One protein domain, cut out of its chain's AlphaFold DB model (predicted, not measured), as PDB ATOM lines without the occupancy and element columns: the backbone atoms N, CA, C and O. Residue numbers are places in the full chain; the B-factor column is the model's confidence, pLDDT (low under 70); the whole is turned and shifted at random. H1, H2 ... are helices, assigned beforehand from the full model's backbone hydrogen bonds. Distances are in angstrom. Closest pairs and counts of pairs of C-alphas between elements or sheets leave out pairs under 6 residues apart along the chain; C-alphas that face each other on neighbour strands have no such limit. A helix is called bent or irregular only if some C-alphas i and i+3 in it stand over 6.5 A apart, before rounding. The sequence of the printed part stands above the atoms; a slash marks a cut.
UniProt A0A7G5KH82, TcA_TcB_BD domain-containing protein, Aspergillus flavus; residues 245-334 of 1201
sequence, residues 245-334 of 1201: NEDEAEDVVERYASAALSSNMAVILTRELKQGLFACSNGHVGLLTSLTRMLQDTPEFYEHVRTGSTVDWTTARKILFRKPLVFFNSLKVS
ATOM      1  N   ASN A 245     114.737 109.367 123.365       88.56
ATOM      2  CA  ASN A 245     115.707 110.014 122.475       88.56
ATOM      3  C   ASN A 245     117.135 109.456 122.705       88.56
ATOM      4  O   ASN A 245     117.326 108.544 123.511       88.56
ATOM      5  N   GLU A 246     118.131 109.958 121.966       85.81
ATOM      6  CA  GLU A 246     119.510 109.446 122.026       85.81
ATOM      7  C   GLU A 246     120.158 109.669 123.404       85.81
ATOM      8  O   GLU A 246     120.671 108.716 123.990       85.81
ATOM      9  N   ASP A 247     120.055 110.877 123.968       85.94
ATOM     10  CA  ASP A 247     120.624 111.219 125.279       85.94
ATOM     11  C   ASP A 247     119.933 110.455 126.425       85.94
ATOM     12  O   ASP A 247     120.589 109.899 127.307       85.94
ATOM     13  N   GLU A 248     118.598 110.350 126.381       89.00
ATOM     14  CA  GLU A 248     117.803 109.529 127.303       89.00
ATOM     15  C   GLU A 248     118.205 108.046 127.236       89.00
ATOM     16  O   GLU A 248     118.235 107.357 128.259       89.00
ATOM     17  N   ALA A 249     118.502 107.534 126.037       88.12
ATOM     18  CA  ALA A 249     118.938 106.158 125.834       88.12
ATOM     19  C   ALA A 249     120.377 105.920 126.314       88.12
ATOM     20  O   ALA A 249     120.630 104.872 126.914       88.12
ATOM     21  N   GLU A 250     121.298 106.868 126.095       88.62
ATOM     22  CA  GLU A 250     122.657 106.809 126.646       88.62
ATOM     23  C   GLU A 250     122.620 106.749 128.187       88.62
ATOM     24  O   GLU A 250     123.256 105.868 128.768       88.62
ATOM     25  N   ASP A 251     121.843 107.623 128.841       87.31
ATOM     26  CA  ASP A 251     121.720 107.692 130.307       87.31
ATOM     27  C   ASP A 251     121.086 106.416 130.898       87.31
ATOM     28  O   ASP A 251     121.622 105.809 131.827       87.31
ATOM     29  N   VAL A 252     119.991 105.912 130.312       88.25
ATOM     30  CA  VAL A 252     119.362 104.653 130.763       88.25
ATOM     31  C   VAL A 252     120.300 103.450 130.615       88.25
ATOM     32  O   VAL A 252     120.318 102.586 131.495       88.25
ATOM     33  N   VAL A 253     121.096 103.377 129.543       88.62
ATOM     34  CA  VAL A 253     122.100 102.313 129.357       88.62
ATOM     35  C   VAL A 253     123.210 102.410 130.408       88.62
ATOM     36  O   VAL A 253     123.574 101.395 131.004       88.62
ATOM     37  N   GLU A 254     123.707 103.615 130.684       87.06
ATOM     38  CA  GLU A 254     124.795 103.855 131.639       87.06
ATOM     39  C   GLU A 254     124.362 103.592 133.092       87.06
ATOM     40  O   GLU A 254     125.062 102.894 133.836       87.06
ATOM     41  N   ARG A 255     123.154 104.023 133.485       86.94
ATOM     42  CA  ARG A 255     122.567 103.686 134.795       86.94
ATOM     43  C   ARG A 255     122.263 102.196 134.929       86.94
ATOM     44  O   ARG A 255     122.521 101.623 135.986       86.94
ATOM     45  N   TYR A 256     121.738 101.543 133.887       86.62
ATOM     46  CA  TYR A 256     121.465 100.099 133.922       86.62
ATOM     47  C   TYR A 256     122.757  99.290 134.090       86.62
ATOM     48  O   TYR A 256     122.814  98.387 134.926       86.62
ATOM     49  N   ALA A 257     123.817  99.662 133.370       85.38
ATOM     50  CA  ALA A 257     125.139  99.070 133.534       85.38
ATOM     51  C   ALA A 257     125.733  99.306 134.931       85.38
ATOM     52  O   ALA A 257     126.330  98.393 135.497       85.38
ATOM     53  N   SER A 258     125.533 100.494 135.504       82.62
ATOM     54  CA  SER A 258     126.068 100.856 136.823       82.62
ATOM     55  C   SER A 258     125.321 100.212 137.998       82.62
ATOM     56  O   SER A 258     125.937  99.924 139.021       82.62
ATOM     57  N   ALA A 259     124.003 100.007 137.878       80.38
ATOM     58  CA  ALA A 259     123.137  99.643 139.006       80.38
ATOM     59  C   ALA A 259     122.498  98.244 138.926       80.38
ATOM     60  O   ALA A 259     122.032  97.739 139.946       80.38
ATOM     61  N   ALA A 260     122.447  97.613 137.746       76.50
ATOM     62  CA  ALA A 260     121.864  96.277 137.556       76.50
ATOM     63  C   ALA A 260     122.860  95.224 137.029       76.50
ATOM     64  O   ALA A 260     122.532  94.035 137.009       76.50
ATOM     65  N   LEU A 261     124.057  95.650 136.611       79.69
ATOM     66  CA  LEU A 261     125.148  94.820 136.088       79.69
ATOM     67  C   LEU A 261     126.423  95.028 136.942       79.69
ATOM     68  O   LEU A 261     126.380  95.666 137.993       79.69
ATOM     69  N   SER A 262     127.559  94.439 136.557       74.12
ATOM     70  CA  SER A 262     128.822  94.590 137.312       74.12
ATOM     71  C   SER A 262     129.403  96.011 137.230       74.12
ATOM     72  O   SER A 262     129.320  96.628 136.176       74.12
ATOM     73  N   SER A 263     130.117  96.488 138.258       67.00
ATOM     74  CA  SER A 263     130.718  97.841 138.292       67.00
ATOM     75  C   SER A 263     131.618  98.183 137.095       67.00
ATOM     76  O   SER A 263     131.643  99.322 136.640       67.00
ATOM     77  N   ASN A 264     132.334  97.195 136.551       73.25
ATOM     78  CA  ASN A 264     133.180  97.370 135.366       73.25
ATOM     79  C   ASN A 264     132.366  97.641 134.090       73.25
ATOM     80  O   ASN A 264     132.908  98.147 133.114       73.25
ATOM     81  N   MET A 265     131.074  97.304 134.081       76.88
ATOM     82  CA  MET A 265     130.221  97.343 132.896       76.88
ATOM     83  C   MET A 265     130.030  98.764 132.363       76.88
ATOM     84  O   MET A 265     130.064  98.972 131.153       76.88
ATOM     85  N   ALA A 266     129.904  99.749 133.255       67.69
ATOM     86  CA  ALA A 266     129.826 101.159 132.880       67.69
ATOM     87  C   ALA A 266     131.116 101.656 132.195       67.69
ATOM     88  O   ALA A 266     131.052 102.390 131.216       67.69
ATOM     89  N   VAL A 267     132.287 101.186 132.648       69.00
ATOM     90  CA  VAL A 267     133.615 101.580 132.124       69.00
ATOM     91  C   VAL A 267     133.838 101.109 130.678       69.00
ATOM     92  O   VAL A 267     134.622 101.691 129.932       69.00
ATOM     93  N   ILE A 268     133.134 100.056 130.264       80.06
ATOM     94  CA  ILE A 268     133.305  99.395 128.962       80.06
ATOM     95  C   ILE A 268     132.508 100.092 127.852       80.06
ATOM     96  O   ILE A 268     132.857  99.982 126.672       80.06
ATOM     97  N   LEU A 269     131.442 100.804 128.225       82.69
ATOM     98  CA  LEU A 269     130.471 101.409 127.320       82.69
ATOM     99  C   LEU A 269     131.018 102.691 126.680       82.69
ATOM    100  O   LEU A 269     130.726 103.808 127.104       82.69
ATOM    101  N   THR A 270     131.785 102.518 125.603       85.19
ATOM    102  CA  THR A 270     132.171 103.625 124.717       85.19
ATOM    103  C   THR A 270     130.935 104.364 124.195       85.19
ATOM    104  O   THR A 270     129.866 103.773 124.016       85.19
ATOM    105  N   ARG A 271     131.077 105.662 123.890       82.50
ATOM    106  CA  ARG A 271     129.972 106.441 123.309       82.50
ATOM    107  C   ARG A 271     129.468 105.819 122.003       82.50
ATOM    108  O   ARG A 271     128.266 105.645 121.846       82.50
ATOM    109  N   GLU A 272     130.376 105.372 121.133       82.00
ATOM    110  CA  GLU A 272     130.016 104.659 119.899       82.00
ATOM    111  C   GLU A 272     129.164 103.409 120.168       82.00
ATOM    112  O   GLU A 272     128.208 103.142 119.441       82.00
ATOM    113  N   LEU A 273     129.480 102.641 121.221       85.25
ATOM    114  CA  LEU A 273     128.690 101.480 121.630       85.25
ATOM    115  C   LEU A 273     127.300 101.898 122.135       85.25
ATOM    116  O   LEU A 273     126.315 101.297 121.708       85.25
ATOM    117  N   LYS A 274     127.184 102.947 122.962       86.25
ATOM    118  CA  LYS A 274     125.873 103.463 123.405       86.25
ATOM    119  C   LYS A 274     125.019 103.953 122.223       86.25
ATOM    120  O   LYS A 274     123.864 103.544 122.102       86.25
ATOM    121  N   GLN A 275     125.604 104.706 121.290       83.12
ATOM    122  CA  GLN A 275     124.936 105.155 120.060       83.12
ATOM    123  C   GLN A 275     124.526 103.981 119.150       83.12
ATOM    124  O   GLN A 275     123.421 103.974 118.607       83.12
ATOM    125  N   GLY A 276     125.353 102.938 119.029       77.25
ATOM    126  CA  GLY A 276     125.002 101.711 118.303       77.25
ATOM    127  C   GLY A 276     123.824 100.951 118.929       77.25
ATOM    128  O   GLY A 276     122.916 100.509 118.222       77.25
ATOM    129  N   LEU A 277     123.783 100.858 120.262       85.31
ATOM    130  CA  LEU A 277     122.662 100.275 121.010       85.31
ATOM    131  C   LEU A 277     121.365 101.087 120.831       85.31
ATOM    132  O   LEU A 277     120.289 100.501 120.661       85.31
ATOM    133  N   PHE A 278     121.454 102.420 120.799       85.50
ATOM    134  CA  PHE A 278     120.338 103.295 120.437       85.50
ATOM    135  C   PHE A 278     119.869 103.051 118.992       85.50
ATOM    136  O   PHE A 278     118.692 102.754 118.781       85.50
ATOM    137  N   ALA A 279     120.779 103.037 118.013       76.44
ATOM    138  CA  ALA A 279     120.467 102.816 116.597       76.44
ATOM    139  C   ALA A 279     119.798 101.453 116.310       76.44
ATOM    140  O   ALA A 279     118.934 101.356 115.438       76.44
ATOM    141  N   CYS A 280     120.147 100.393 117.049       75.75
ATOM    142  CA  CYS A 280     119.434  99.111 116.975       75.75
ATOM    143  C   CYS A 280     118.035  99.165 117.597       75.75
ATOM    144  O   CYS A 280     117.097  98.530 117.105       75.75
ATOM    145  N   SER A 281     117.906  99.858 118.728       84.44
ATOM    146  CA  SER A 281     116.711  99.801 119.568       84.44
ATOM    147  C   SER A 281     115.651 100.843 119.231       84.44
ATOM    148  O   SER A 281     114.504 100.647 119.628       84.44
ATOM    149  N   ASN A 282     116.008 101.913 118.515       83.12
ATOM    150  CA  ASN A 282     115.157 103.079 118.267       83.12
ATOM    151  C   ASN A 282     114.587 103.667 119.579       83.12
ATOM    152  O   ASN A 282     113.405 103.983 119.661       83.12
ATOM    153  N   GLY A 283     115.401 103.702 120.643       82.75
ATOM    154  CA  GLY A 283     114.996 104.192 121.968       82.75
ATOM    155  C   GLY A 283     114.138 103.226 122.800       82.75
ATOM    156  O   GLY A 283     113.584 103.619 123.826       82.75
ATOM    157  N   HIS A 284     113.979 101.961 122.396       88.69
ATOM    158  CA  HIS A 284     113.115 101.010 123.104       88.69
ATOM    159  C   HIS A 284     113.757 100.490 124.407       88.69
ATOM    160  O   HIS A 284     114.556  99.553 124.384       88.69
ATOM    161  N   VAL A 285     113.345 101.032 125.561       87.56
ATOM    162  CA  VAL A 285     113.874 100.747 126.921       87.56
ATOM    163  C   VAL A 285     114.146  99.259 127.193       87.56
ATOM    164  O   VAL A 285     115.260  98.873 127.560       87.56
ATOM    165  N   GLY A 286     113.150  98.389 126.981       84.75
ATOM    166  CA  GLY A 286     113.287  96.947 127.211       84.75
ATOM    167  C   GLY A 286     114.321  96.261 126.314       84.75
ATOM    168  O   GLY A 286     114.890  95.247 126.704       84.75
ATOM    169  N   LEU A 287     114.600  96.820 125.134       88.25
ATOM    170  CA  LEU A 287     115.597  96.307 124.199       88.25
ATOM    171  C   LEU A 287     116.990  96.831 124.554       88.25
ATOM    172  O   LEU A 287     117.921  96.038 124.595       88.25
ATOM    173  N   LEU A 288     117.125  98.120 124.888       88.94
ATOM    174  CA  LEU A 288     118.372  98.720 125.387       88.94
ATOM    175  C   LEU A 288     118.929  97.938 126.583       88.94
ATOM    176  O   LEU A 288     120.058  97.448 126.546       88.94
ATOM    177  N   THR A 289     118.102  97.746 127.613       88.88
ATOM    178  CA  THR A 289     118.452  96.962 128.811       88.88
ATOM    179  C   THR A 289     118.790  95.503 128.482       88.88
ATOM    180  O   THR A 289     119.771  94.973 129.000       88.88
ATOM    181  N   SER A 290     118.064  94.860 127.559       89.44
ATOM    182  CA  SER A 290     118.344  93.473 127.149       89.44
ATOM    183  C   SER A 290     119.634  93.328 126.327       89.44
ATOM    184  O   SER A 290     120.392  92.386 126.549       89.44
ATOM    185  N   LEU A 291     119.933  94.263 125.417       88.31
ATOM    186  CA  LEU A 291     121.195  94.295 124.667       88.31
ATOM    187  C   LEU A 291     122.385  94.561 125.600       88.31
ATOM    188  O   LEU A 291     123.381  93.845 125.540       88.31
ATOM    189  N   THR A 292     122.251  95.537 126.504       88.50
ATOM    190  CA  THR A 292     123.280  95.868 127.506       88.50
ATOM    191  C   THR A 292     123.539  94.678 128.429       88.50
ATOM    192  O   THR A 292     124.687  94.380 128.741       88.50
ATOM    193  N   ARG A 293     122.498  93.919 128.797       87.38
ATOM    194  CA  ARG A 293     122.658  92.671 129.548       87.38
ATOM    195  C   ARG A 293     123.400  91.588 128.754       87.38
ATOM    196  O   ARG A 293     124.278  90.935 129.310       87.38
ATOM    197  N   MET A 294     123.106  91.402 127.465       85.69
ATOM    198  CA  MET A 294     123.803  90.394 126.646       85.69
ATOM    199  C   MET A 294     125.303  90.668 126.483       85.69
ATOM    200  O   MET A 294     126.057  89.717 126.285       85.69
ATOM    201  N   LEU A 295     125.756  91.918 126.612       85.88
ATOM    202  CA  LEU A 295     127.187  92.238 126.688       85.88
ATOM    203  C   LEU A 295     127.856  91.686 127.967       85.88
ATOM    204  O   LEU A 295     129.052  91.421 127.938       85.88
ATOM    205  N   GLN A 296     127.112  91.469 129.061       83.38
ATOM    206  CA  GLN A 296     127.605  90.742 130.241       83.38
ATOM    207  C   GLN A 296     127.405  89.224 130.113       83.38
ATOM    208  O   GLN A 296     128.286  88.471 130.511       83.38
ATOM    209  N   ASP A 297     126.266  88.764 129.581       82.75
ATOM    210  CA  ASP A 297     125.909  87.334 129.548       82.75
ATOM    211  C   ASP A 297     126.600  86.544 128.393       82.75
ATOM    212  O   ASP A 297     126.539  85.314 128.375       82.75
ATOM    213  N   THR A 298     127.267  87.203 127.430       84.81
ATOM    214  CA  THR A 298     127.939  86.547 126.277       84.81
ATOM    215  C   THR A 298     129.436  86.272 126.546       84.81
ATOM    216  O   THR A 298     130.180  87.231 126.778       84.81
ATOM    217  N   PRO A 299     129.922  85.010 126.449       84.50
ATOM    218  CA  PRO A 299     131.290  84.618 126.820       84.50
ATOM    219  C   PRO A 299     132.422  85.419 126.173       84.50
ATOM    220  O   PRO A 299     133.424  85.707 126.824       84.50
ATOM    221  N   GLU A 300     132.275  85.806 124.907       83.25
ATOM    222  CA  GLU A 300     133.290  86.557 124.166       83.25
ATOM    223  C   GLU A 300     133.569  87.965 124.732       83.25
ATOM    224  O   GLU A 300     134.618  88.532 124.428       83.25
ATOM    225  N   PHE A 301     132.701  88.518 125.593       84.56
ATOM    226  CA  PHE A 301     132.985  89.758 126.330       84.56
ATOM    227  C   PHE A 301     133.528  89.536 127.744       84.56
ATOM    228  O   PHE A 301     133.949  90.510 128.365       84.56
ATOM    229  N   TYR A 302     133.552  88.309 128.280       83.62
ATOM    230  CA  TYR A 302     133.866  88.082 129.700       83.62
ATOM    231  C   TYR A 302     135.233  88.646 130.108       83.62
ATOM    232  O   TYR A 302     135.351  89.212 131.190       83.62
ATOM    233  N   GLU A 303     136.251  88.567 129.248       78.06
ATOM    234  CA  GLU A 303     137.560  89.178 129.520       78.06
ATOM    235  C   GLU A 303     137.516  90.711 129.505       78.06
ATOM    236  O   GLU A 303     138.128  91.345 130.367       78.06
ATOM    237  N   HIS A 304     136.736  91.323 128.610       80.00
ATOM    238  CA  HIS A 304     136.514  92.771 128.608       80.00
ATOM    239  C   HIS A 304     135.768  93.218 129.881       80.00
ATOM    240  O   HIS A 304     136.196  94.161 130.544       80.00
ATOM    241  N   VAL A 305     134.736  92.474 130.301       80.12
ATOM    242  CA  VAL A 305     133.983  92.690 131.556       80.12
ATOM    243  C   VAL A 305     134.863  92.508 132.797       80.12
ATOM    244  O   VAL A 305     134.824  93.319 133.724       80.12
ATOM    245  N   ARG A 306     135.726  91.490 132.805       78.75
ATOM    246  CA  ARG A 306     136.651  91.199 133.909       78.75
ATOM    247  C   ARG A 306     137.773  92.234 134.039       78.75
ATOM    248  O   ARG A 306     138.217  92.491 135.153       78.75
ATOM    249  N   THR A 307     138.236  92.811 132.929       78.38
ATOM    250  CA  THR A 307     139.363  93.766 132.902       78.38
ATOM    251  C   THR A 307     138.949  95.239 132.874       78.38
ATOM    252  O   THR A 307     139.782  96.090 133.167       78.38
ATOM    253  N   GLY A 308     137.690  95.553 132.547       76.38
ATOM    254  CA  GLY A 308     137.210  96.932 132.398       76.38
ATOM    255  C   GLY A 308     137.689  97.622 131.114       76.38
ATOM    256  O   GLY A 308     137.647  98.845 131.029       76.38
ATOM    257  N   SER A 309     138.173  96.868 130.121       81.56
ATOM    258  CA  SER A 309     138.628  97.432 128.846       81.56
ATOM    259  C   SER A 309     137.448  97.896 127.987       81.56
ATOM    260  O   SER A 309     136.536  97.106 127.734       81.56
ATOM    261  N   THR A 310     137.509  99.121 127.468       83.94
ATOM    262  CA  THR A 310     136.526  99.690 126.533       83.94
ATOM    263  C   THR A 310     136.225  98.771 125.348       83.94
ATOM    264  O   THR A 310     137.144  98.228 124.733       83.94
ATOM    265  N   VAL A 311     134.943  98.630 124.997       83.88
ATOM    266  CA  VAL A 311     134.493  97.896 123.806       83.88
ATOM    267  C   VAL A 311     133.848  98.870 122.825       83.88
ATOM    268  O   VAL A 311     132.870  99.549 123.141       83.88
ATOM    269  N   ASP A 312     134.384  98.908 121.610       82.44
ATOM    270  CA  ASP A 312     133.846  99.712 120.512       82.44
ATOM    271  C   ASP A 312     132.633  99.026 119.871       82.44
ATOM    272  O   ASP A 312     132.523  97.790 119.853       82.44
ATOM    273  N   TRP A 313     131.760  99.813 119.232       82.31
ATOM    274  CA  TRP A 313     130.597  99.284 118.510       82.31
ATOM    275  C   TRP A 313     130.966  98.210 117.480       82.31
ATOM    276  O   TRP A 313     130.268  97.206 117.338       82.31
ATOM    277  N   THR A 314     132.090  98.381 116.776       74.56
ATOM    278  CA  THR A 314     132.528  97.432 115.741       74.56
ATOM    279  C   THR A 314     132.882  96.053 116.309       74.56
ATOM    280  O   THR A 314     132.633  95.045 115.646       74.56
ATOM    281  N   THR A 315     133.398  95.991 117.539       78.19
ATOM    282  CA  THR A 315     133.693  94.746 118.262       78.19
ATOM    283  C   THR A 315     132.411  94.137 118.823       78.19
ATOM    284  O   THR A 315     132.149  92.955 118.599       78.19
ATOM    285  N   ALA A 316     131.554  94.953 119.449       79.06
ATOM    286  CA  ALA A 316     130.267  94.500 119.972       79.06
ATOM    287  C   ALA A 316     129.379  93.872 118.883       79.06
ATOM    288  O   ALA A 316     128.870  92.761 119.052       79.06
ATOM    289  N   ARG A 317     129.268  94.538 117.723       75.56
ATOM    290  CA  ARG A 317     128.506  94.081 116.550       75.56
ATOM    291  C   ARG A 317     128.997  92.728 116.025       75.56
ATOM    292  O   ARG A 317     128.184  91.842 115.760       75.56
ATOM    293  N   LYS A 318     130.320  92.559 115.898       71.81
ATOM    294  CA  LYS A 318     130.976  91.332 115.397       71.81
ATOM    295  C   LYS A 318     130.809  90.119 116.313       71.81
ATOM    296  O   LYS A 318     130.993  88.997 115.843       71.81
ATOM    297  N   ILE A 319     130.484  90.332 117.586       77.06
ATOM    298  CA  ILE A 319     130.203  89.271 118.554       77.06
ATOM    299  C   ILE A 319     128.693  89.014 118.613       77.06
ATOM    300  O   ILE A 319     128.245  87.947 118.188       77.06
ATOM    301  N   LEU A 320     127.899  90.003 119.048       77.81
ATOM    302  CA  LEU A 320     126.465  89.839 119.318       77.81
ATOM    303  C   LEU A 320     125.684  89.339 118.099       77.81
ATOM    304  O   LEU A 320     124.874  88.423 118.215       77.81
ATOM    305  N   PHE A 321     125.916  89.922 116.922       76.62
ATOM    306  CA  PHE A 321     125.087  89.655 115.745       76.62
ATOM    307  C   PHE A 321     125.642  88.543 114.838       76.62
ATOM    308  O   PHE A 321     125.049  88.238 113.804       76.62
ATOM    309  N   ARG A 322     126.758  87.902 115.222       72.12
ATOM    310  CA  ARG A 322     127.444  86.868 114.423       72.12
ATOM    311  C   ARG A 322     126.581  85.638 114.136       72.12
ATOM    312  O   ARG A 322     126.770  84.975 113.121       72.12
ATOM    313  N   LYS A 323     125.672  85.299 115.054       73.06
ATOM    314  CA  LYS A 323     124.789  84.126 114.972       73.06
ATOM    315  C   LYS A 323     123.352  84.554 115.292       73.06
ATOM    316  O   LYS A 323     122.954  84.458 116.453       73.06
ATOM    317  N   PRO A 324     122.558  84.996 114.296       77.12
ATOM    318  CA  PRO A 324     121.245  85.603 114.533       77.12
ATOM    319  C   PRO A 324     120.292  84.721 115.352       77.12
ATOM    320  O   PRO A 324     119.631  85.207 116.263       77.12
ATOM    321  N   LEU A 325     120.290  83.405 115.113       77.31
ATOM    322  CA  LEU A 325     119.466  82.451 115.869       77.31
ATOM    323  C   LEU A 325     119.845  82.382 117.362       77.31
ATOM    324  O   LEU A 325     118.969  82.268 118.214       77.31
ATOM    325  N   VAL A 326     121.140  82.477 117.690       80.44
ATOM    326  CA  VAL A 326     121.632  82.464 119.082       80.44
ATOM    327  C   VAL A 326     121.293  83.788 119.764       80.44
ATOM    328  O   VAL A 326     120.712  83.786 120.843       80.44
ATOM    329  N   PHE A 327     121.565  84.905 119.085       84.75
ATOM    330  CA  PHE A 327     121.204  86.256 119.518       84.75
ATOM    331  C   PHE A 327     119.708  86.381 119.854       84.75
ATOM    332  O   PHE A 327     119.341  86.834 120.940       84.75
ATOM    333  N   PHE A 328     118.831  85.915 118.962       85.88
ATOM    334  CA  PHE A 328     117.391  85.983 119.188       85.88
ATOM    335  C   PHE A 328     116.889  85.007 120.251       85.88
ATOM    336  O   PHE A 328     115.997  85.370 121.015       85.88
ATOM    337  N   ASN A 329     117.476  83.813 120.374       84.00
ATOM    338  CA  ASN A 329     117.146  82.911 121.477       84.00
ATOM    339  C   ASN A 329     117.559  83.488 122.843       84.00
ATOM    340  O   ASN A 329     116.808  83.328 123.803       84.00
ATOM    341  N   SER A 330     118.662  84.240 122.925       83.12
ATOM    342  CA  SER A 330     119.017  85.004 124.130       83.12
ATOM    343  C   SER A 330     118.021  86.141 124.412       83.12
ATOM    344  O   SER A 330     117.566  86.298 125.546       83.12
ATOM    345  N   LEU A 331     117.593  86.892 123.386       84.94
ATOM    346  CA  LEU A 331     116.575  87.943 123.544       84.94
ATOM    347  C   LEU A 331     115.196  87.408 123.974       84.94
ATOM    348  O   LEU A 331     114.530  88.081 124.763       84.94
ATOM    349  N   LYS A 332     114.766  86.217 123.532       81.44
ATOM    350  CA  LYS A 332     113.475  85.606 123.933       81.44
ATOM    351  C   LYS A 332     113.319  85.454 125.454       81.44
ATOM    352  O   LYS A 332     112.208  85.579 125.959       81.44
ATOM    353  N   VAL A 333     114.412  85.203 126.179       78.75
ATOM    354  CA  VAL A 333     114.411  84.991 127.644       78.75
ATOM    355  C   VAL A 333     114.322  86.315 128.424       78.75
ATOM    356  O   VAL A 333     113.926  86.343 129.589       78.75
ATOM    357  N   SER A 334     114.663  87.434 127.784       82.38
ATOM    358  CA  SER A 334     114.662  88.770 128.390       82.38
ATOM    359  C   SER A 334     113.252  89.393 128.489       82.38
ATOM    360  O   SER A 334     112.317  88.933 127.826       82.38
TER     361      SER A 334
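AT A GLANCE: This is residues 245 to 334 of the 1201 residues of the protein "TcA_TcB_BD domain-containing protein" of Aspergillus flavus (UniProt A0A7G5KH82). Seven short helices, mostly crossed, make a compact globule in which H1, H3 and H4 pack on one another with their centres in a triangle, H4 running through the middle. H2 and H5 pack together to one side, H6 packs on H3, and H7 lies far out at a corner, with residues 321 to 326 sticking out. The printed part has 90 residues, with helices H1 to H7 in that order, no named strand, and the class is all helix. It is compact, with a radius of gyration of the C-alphas of 11.8 A and spans of 30 by 29 by 23 A.

IN THESE COORDINATES: H1, residues 246 to 259, begins with C-alpha 246 at (119.510, 109.446, 122.026) and is 19.9 A long from first to last C-alpha. H2 is residues 264 to 268, 6.7 A, and H3 residues 271 to 281, 15.3 A. H4, residues 285 to 297, is 18.2 A long, beginning with C-alpha 285 at (113.874, 100.747, 126.921). H5, residues 299 to 307, 13.6 A, is irregular: C-alphas 300 and 303 are 7.3 A apart. H6 is residues 313 to 320, 10.3 A. H7, residues 324 to 333, 14.8 A, ends with C-alpha 333 at (114.411, 84.991, 127.644).

HOW THE PARTS SIT: H4 is the hub, touching five helices. It touches H1 at a steep tilt of 45 degrees, the same way; the closest C-alphas, of Val 253 and Thr 289, are 6.5 A apart. With residues 287 to 292 alone it touches H3, at 56 degrees, steep, opposite ways, closest at Ser 281 and Leu 287, C-alphas 5.9 A apart. H1 and H3 touch about perpendicular at 74 degrees, with closest C-alphas Glu 250 and Lys 274, 5.7 A. H3 touches H6 at a steep tilt of 50 degrees, with closest C-alphas Leu 273 and Trp 313, 4.3 A. H2 touches H5, with closest C-alphas Asn 264 and Val 305, 6.1 A. H4 and H5 touch only at the corner, and only just, with 3 pairs of C-alphas within 8 A, closest at Leu 295 and Phe 301, 6.3 A. H4 and H7 only just touch, with 3 pairs, closest at Ser 290 and Leu 331, C-alphas 6.8 A apart. Among the pairs that are apart are H1 and H7. Every O i to N i+4 pair is within hydrogen-bond range in H1, H2, H3 and H6; H4 has 8 of 9, H5 3 of 5 and H7 5 of 6.

THE WHOLE: The outline is rounded, and the two C-alphas farthest apart, of Asn 245 and Glu 303, are 31.0 A apart. The printed part has no cut, and the six links are tight. The mean pLDDT of the printed part is 82.0; residue 263 and residues 266 to 267 are under 70.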